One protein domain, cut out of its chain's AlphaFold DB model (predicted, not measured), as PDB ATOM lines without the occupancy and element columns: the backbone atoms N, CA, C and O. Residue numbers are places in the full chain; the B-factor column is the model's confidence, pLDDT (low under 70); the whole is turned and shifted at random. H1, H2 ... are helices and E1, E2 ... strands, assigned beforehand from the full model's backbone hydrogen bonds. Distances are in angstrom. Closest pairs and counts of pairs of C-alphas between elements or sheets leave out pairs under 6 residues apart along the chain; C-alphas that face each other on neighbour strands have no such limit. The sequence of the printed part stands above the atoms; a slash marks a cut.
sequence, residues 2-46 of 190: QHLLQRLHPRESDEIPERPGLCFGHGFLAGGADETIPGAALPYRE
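Overview. This is residues 2 to 46 of the 190 residues of the protein "Tli4_C domain-containing protein" of uncultured organism (UniProt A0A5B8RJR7). Mostly loops with little regular structure: a small antiparallel sheet, E1 - E3 - E2, lies between a wide loop, residues 11 to 20, and a long curling tail, residues 31 to 46, with the one-turn helix H1 before E1. The printed part has 45 residues, 15 in named elements, in the order H1, E1, E2, E3, class mixed. It is elongated, 34 by 19 by 14 A, yet only just compact, close to loose, with a radius of gyration of the C-alphas of 11.2 A.

Along the chain. H1 is residues 2 to 5, from C-alpha 2 at (-27.137, 38.701, -39.510). E1 is residues 8 to 10, E2 21 to 24, 10.2 A long, and E3 27 to 30, 9.7 A, ending at C-alpha 30 at (-16.868, 40.186, -31.211).

Arrangement. E3, the inner strand, is antiparallel to E1 at 144 degrees, with N 9 and O 28 2.8 A apart. E2 and E3 form a hairpin at 169 degrees, with N 29 and O 22 2.9 A apart. H1, too short for an O i to N i+4 pair, is only just not on the sheet, with 4 pairs of C-alphas within 10 A; H1 and E2 are apart.

Size, cuts and confidence. The C-alphas farthest apart, those of Asp 14 and Ala 41, are 34.0 A apart. The printed part has no cut, no link is long, and no printed residue is under 70 in pLDDT.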
ATOM      1  N   GLN A   2     -28.217  39.471 -38.854       87.94
ATOM      2  CA  GLN A   2     -27.137  38.701 -39.510       87.94
ATOM      3  C   GLN A   2     -25.715  39.179 -39.150       87.94
ATOM      4  O   GLN A   2     -24.843  38.357 -38.890       87.94
ATOM      5  N   HIS A   3     -25.508  40.497 -39.054       88.81
ATOM      6  CA  HIS A   3     -24.234  41.096 -38.641       88.81
ATOM      7  C   HIS A   3     -23.749  40.630 -37.253       88.81
ATOM      8  O   HIS A   3     -22.555  40.391 -37.077       88.81
ATOM      9  N   LEU A   4     -24.670  40.480 -36.290       89.19
ATOM     10  CA  LEU A   4     -24.365  40.032 -34.926       89.19
ATOM     11  C   LEU A   4     -24.102  38.525 -34.883       89.19
ATOM     12  O   LEU A   4     -23.134  38.093 -34.270       89.19
ATOM     13  N   LEU A   5     -24.907  37.727 -35.594       92.06
ATOM     14  CA  LEU A   5     -24.730  36.269 -35.649       92.06
ATOM     15  C   LEU A   5     -23.368  35.863 -36.226       92.06
ATOM     16  O   LEU A   5     -22.768  34.908 -35.757       92.06
ATOM     17  N   GLN A   6     -22.847  36.609 -37.204       94.38
ATOM     18  CA  GLN A   6     -21.515  36.368 -37.779       94.38
ATOM     19  C   GLN A   6     -20.355  36.689 -36.821       94.38
ATOM     20  O   GLN A   6     -19.222  36.288 -37.079       94.38
ATOM     21  N   ARG A   7     -20.625  37.435 -35.746       94.19
ATOM     22  CA  ARG A   7     -19.655  37.848 -34.718       94.19
ATOM     23  C   ARG A   7     -19.826  37.092 -33.407       94.19
ATOM     24  O   ARG A   7     -19.067  37.328 -32.471       94.19
ATOM     25  N   LEU A   8     -20.836  36.233 -33.325       95.25
ATOM     26  CA  LEU A   8     -21.068  35.382 -32.178       95.25
ATOM     27  C   LEU A   8     -20.189  34.138 -32.305       95.25
ATOM     28  O   LEU A   8     -20.342  33.350 -33.237       95.25
ATOM     29  N   HIS A   9     -19.280  33.967 -31.355       95.25
ATOM     30  CA  HIS A   9     -18.347  32.853 -31.303       95.25
ATOM     31  C   HIS A   9     -18.585  32.026 -30.036       95.25
ATOM     32  O   HIS A   9     -18.786  32.612 -28.968       95.25
ATOM     33  N   PRO A  10     -18.563  30.685 -30.129       95.56
ATOM     34  CA  PRO A  10     -18.442  29.851 -28.943       95.56
ATOM     35  C   PRO A  10     -17.075  30.089 -28.296       95.56
ATOM     36  O   PRO A  10     -16.123  30.477 -28.976       95.56
ATOM     37  N   ARG A  11     -16.999  29.864 -26.987       93.94
ATOM     38  CA  ARG A  11     -15.781  30.047 -26.199       93.94
ATOM     39  C   ARG A  11     -15.765  29.053 -25.044       93.94
ATOM     40  O   ARG A  11     -16.791  28.886 -24.377       93.94
ATOM     41  N   GLU A  12     -14.617  28.441 -24.774       93.00
ATOM     42  CA  GLU A  12     -14.439  27.627 -23.563       93.00
ATOM     43  C   GLU A  12     -14.419  28.504 -22.303       93.00
ATOM     44  O   GLU A  12     -14.233  29.717 -22.373       93.00
ATOM     45  N   SER A  13     -14.655  27.931 -21.120       86.06
ATOM     46  CA  SER A  13     -14.799  28.735 -19.896       86.06
ATOM     47  C   SER A  13     -13.555  29.570 -19.560       86.06
ATOM     48  O   SER A  13     -13.704  30.708 -19.108       86.06
ATOM     49  N   ASP A  14     -12.362  29.048 -19.831       89.81
ATOM     50  CA  ASP A  14     -11.047  29.615 -19.506       89.81
ATOM     51  C   ASP A  14     -10.357  30.344 -20.674       89.81
ATOM     52  O   ASP A  14      -9.347  31.017 -20.472       89.81
ATOM     53  N   GLU A  15     -10.907  30.273 -21.886       93.19
ATOM     54  CA  GLU A  15     -10.356  30.971 -23.049       93.19
ATOM     55  C   GLU A  15     -10.555  32.491 -22.915       93.19
ATOM     56  O   GLU A  15     -11.679  32.958 -22.772       93.19
ATOM     57  N   ILE A  16      -9.498  33.297 -23.006       92.81
ATOM     58  CA  ILE A  16      -9.593  34.768 -22.964       92.81
ATOM     59  C   ILE A  16      -9.373  35.314 -24.384       92.81
ATOM     60  O   ILE A  16      -8.244  35.263 -24.869       92.81
ATOM     61  N   PRO A  17     -10.401  35.854 -25.074       93.56
ATOM     62  CA  PRO A  17     -10.226  36.284 -26.461       93.56
ATOM     63  C   PRO A  17      -9.305  37.507 -26.572       93.56
ATOM     64  O   PRO A  17      -9.411  38.434 -25.776       93.56
ATOM     65  N   GLU A  18      -8.450  37.553 -27.593       92.38
ATOM     66  CA  GLU A  18      -7.447  38.625 -27.774       92.38
ATOM     67  C   GLU A  18      -7.968  39.860 -28.529       92.38
ATOM     68  O   GLU A  18      -7.258  40.858 -28.680       92.38
ATOM     69  N   ARG A  19      -9.204  39.785 -29.038       93.00
ATOM     70  CA  ARG A  19      -9.840  40.803 -29.887       93.00
ATOM     71  C   ARG A  19     -11.018  41.486 -29.177       93.00
ATOM     72  O   ARG A  19     -11.651  40.826 -28.347       93.00
ATOM     73  N   PRO A  20     -11.369  42.740 -29.526       94.19
ATOM     74  CA  PRO A  20     -12.454  43.480 -28.878       94.19
ATOM     75  C   PRO A  20     -13.805  42.772 -28.923       94.19
ATOM     76  O   PRO A  20     -14.125  42.090 -29.908       94.19
ATOM     77  N   GLY A  21     -14.578  42.926 -27.850       92.31
ATOM     78  CA  GLY A  21     -15.927  42.375 -27.729       92.31
ATOM     79  C   GLY A  21     -16.299  41.933 -26.317       92.31
ATOM     80  O   GLY A  21     -15.492  41.993 -25.387       92.31
ATOM     81  N   LEU A  22     -17.516  41.408 -26.193       91.94
ATOM     82  CA  LEU A  22     -18.135  41.041 -24.924       91.94
ATOM     83  C   LEU A  22     -18.101  39.529 -24.689       91.94
ATOM     84  O   LEU A  22     -18.569  38.749 -25.521       91.94
ATOM     85  N   CYS A  23     -17.583  39.106 -23.536       92.44
ATOM     86  CA  CYS A  23     -17.640  37.710 -23.097       92.44
ATOM     87  C   CYS A  23     -18.899  37.451 -22.262       92.44
ATOM     88  O   CYS A  23     -19.291  38.278 -21.444       92.44
ATOM     89  N   PHE A  24     -19.486  36.267 -22.415       90.19
ATOM     90  CA  PHE A  24     -20.551  35.759 -21.552       90.19
ATOM     91  C   PHE A  24     -20.429  34.234 -21.408       90.19
ATOM     92  O   PHE A  24     -19.439  33.635 -21.846       90.19
ATOM     93  N   GLY A  25     -21.394  33.595 -20.740       88.62
ATOM     94  CA  GLY A  25     -21.388  32.145 -20.520       88.62
ATOM     95  C   GLY A  25     -21.217  31.372 -21.831       88.62
ATOM     96  O   GLY A  25     -22.100  31.408 -22.682       88.62
ATOM     97  N   HIS A  26     -20.072  30.699 -21.981       91.31
ATOM     98  CA  HIS A  26     -19.677  29.903 -23.156       91.31
ATOM     99  C   HIS A  26     -19.697  30.637 -24.512       91.31
ATOM    100  O   HIS A  26     -19.728  30.004 -25.568       91.31
ATOM    101  N   GLY A  27     -19.684  31.973 -24.504       93.75
ATOM    102  CA  GLY A  27     -19.831  32.771 -25.715       93.75
ATOM    103  C   GLY A  27     -19.009  34.052 -25.707       93.75
ATOM    104  O   GLY A  27     -18.596  34.564 -24.661       93.75
ATOM    105  N   PHE A  28     -18.777  34.564 -26.909       94.69
ATOM    106  CA  PHE A  28     -18.084  35.812 -27.168       94.69
ATOM    107  C   PHE A  28     -18.734  36.533 -28.348       94.69
ATOM    108  O   PHE A  28     -18.837  35.979 -29.443       94.69
ATOM    109  N   LEU A  29     -19.165  37.775 -28.139       93.56
ATOM    110  CA  LEU A  29     -19.685  38.629 -29.198       93.56
ATOM    111  C   LEU A  29     -18.610  39.631 -29.607       93.56
ATOM    112  O   LEU A  29     -18.384  40.632 -28.931       93.56
ATOM    113  N   ALA A  30     -17.960  39.361 -30.732       94.06
ATOM    114  CA  ALA A  30     -16.868  40.186 -31.211       94.06
ATOM    115  C   ALA A  30     -17.326  41.568 -31.687       94.06
ATOM    116  O   ALA A  30     -18.427  41.732 -32.218       94.06
ATOM    117  N   GLY A  31     -16.426  42.535 -31.562       91.38
ATOM    118  CA  GLY A  31     -16.516  43.877 -32.124       91.38
ATOM    119  C   GLY A  31     -16.170  44.957 -31.106       91.38
ATOM    120  O   GLY A  31     -16.325  44.755 -29.906       91.38
ATOM    121  N   GLY A  32     -15.639  46.071 -31.599       89.75
ATOM    122  CA  GLY A  32     -15.107  47.144 -30.754       89.75
ATOM    123  C   GLY A  32     -16.178  48.072 -30.190       89.75
ATOM    124  O   GLY A  32     -17.294  48.135 -30.710       89.75
ATOM    125  N   ALA A  33     -15.804  48.845 -29.172       86.56
ATOM    126  CA  ALA A  33     -16.683  49.804 -28.493       86.56
ATOM    127  C   ALA A  33     -17.287  50.856 -29.445       86.56
ATOM    128  O   ALA A  33     -18.426  51.287 -29.268       86.56
ATOM    129  N   ASP A  34     -16.524  51.234 -30.475       85.06
ATOM    130  CA  ASP A  34     -16.909  52.232 -31.479       85.06
ATOM    131  C   ASP A  34     -17.373  51.592 -32.805       85.06
ATOM    132  O   ASP A  34     -17.589  52.289 -33.797       85.06
ATOM    133  N   GLU A  35     -17.491  50.258 -32.874       87.44
ATOM    134  CA  GLU A  35     -17.924  49.577 -34.097       87.44
ATOM    135  C   GLU A  35     -19.427  49.781 -34.323       87.44
ATOM    136  O   GLU A  35     -20.267  49.300 -33.561       87.44
ATOM    137  N   THR A  36     -19.784  50.452 -35.417       85.81
ATOM    138  CA  THR A  36     -21.184  50.639 -35.807       85.81
ATOM    139  C   THR A  36     -21.816  49.322 -36.255       85.81
ATOM    140  O   THR A  36     -21.283  48.618 -37.114       85.81
ATOM    141  N   ILE A  37     -23.019  49.036 -35.751       86.88
ATOM    142  CA  ILE A  37     -23.844  47.916 -36.211       86.88
ATOM    143  C   ILE A  37     -24.728  48.406 -37.373       86.88
ATOM    144  O   ILE A  37     -25.592  49.261 -37.166       86.88
ATOM    145  N   PRO A  38     -24.578  47.879 -38.604       87.75
ATOM    146  CA  PRO A  38     -25.419  48.265 -39.732       87.75
ATOM    147  C   PRO A  38     -26.909  48.078 -39.431       87.75
ATOM    148  O   PRO A  38     -27.352  46.982 -39.071       87.75
ATOM    149  N   GLY A  39     -27.680  49.151 -39.612       85.50
ATOM    150  CA  GLY A  39     -29.120  49.174 -39.349       85.50
ATOM    151  C   GLY A  39     -29.506  49.317 -37.873       85.50
ATOM    152  O   GLY A  39     -30.693  49.223 -37.570       85.50
ATOM    153  N   ALA A  40     -28.549  49.532 -36.963       84.75
ATOM    154  CA  ALA A  40     -28.861  49.942 -35.598       84.75
ATOM    155  C   ALA A  40     -29.357  51.395 -35.561       84.75
ATOM    156  O   ALA A  40     -28.969  52.223 -36.386       84.75
ATOM    157  N   ALA A  41     -30.227  51.691 -34.593       84.38
ATOM    158  CA  ALA A  41     -30.753  53.037 -34.372       84.38
ATOM    159  C   ALA A  41     -29.680  54.005 -33.845       84.38
ATOM    160  O   ALA A  41     -29.775  55.211 -34.067       84.38
ATOM    161  N   LEU A  42     -28.661  53.468 -33.171       81.06
ATOM    162  CA  LEU A  42     -27.564  54.215 -32.577       81.06
ATOM    163  C   LEU A  42     -26.237  53.847 -33.256       81.06
ATOM    164  O   LEU A  42     -26.068  52.713 -33.710       81.06
ATOM    165  N   PRO A  43     -25.288  54.797 -33.349       77.06
ATOM    166  CA  PRO A  43     -24.018  54.582 -34.039       77.06
ATOM    167  C   PRO A  43     -22.988  53.789 -33.213       77.06
ATOM    168  O   PRO A  43     -21.894  53.536 -33.716       77.06
ATOM    169  N   TYR A  44     -23.328  53.404 -31.980       74.94
ATOM    170  CA  TYR A  44     -22.479  52.702 -31.017       74.94
ATOM    171  C   TYR A  44     -23.173  51.453 -30.458       74.94
ATOM    172  O   TYR A  44     -24.372  51.246 -30.657       74.94
ATOM    173  N   ARG A  45     -22.399  50.601 -29.778       82.62
ATOM    174  CA  ARG A  45     -22.890  49.364 -29.163       82.62
ATOM    175  C   ARG A  45     -23.297  49.613 -27.720       82.62
ATOM    176  O   ARG A  45     -22.449  49.927 -26.897       82.62
ATOM    177  N   GLU A  46     -24.574  49.427 -27.428       86.19
ATOM    178  CA  GLU A  46     -25.052  49.347 -26.051       86.19
ATOM    179  C   GLU A  46     -24.919  47.912 -25.559       86.19
ATOM    180  O   GLU A  46     -25.480  46.976 -26.137       86.19
TER     181      GLU A  46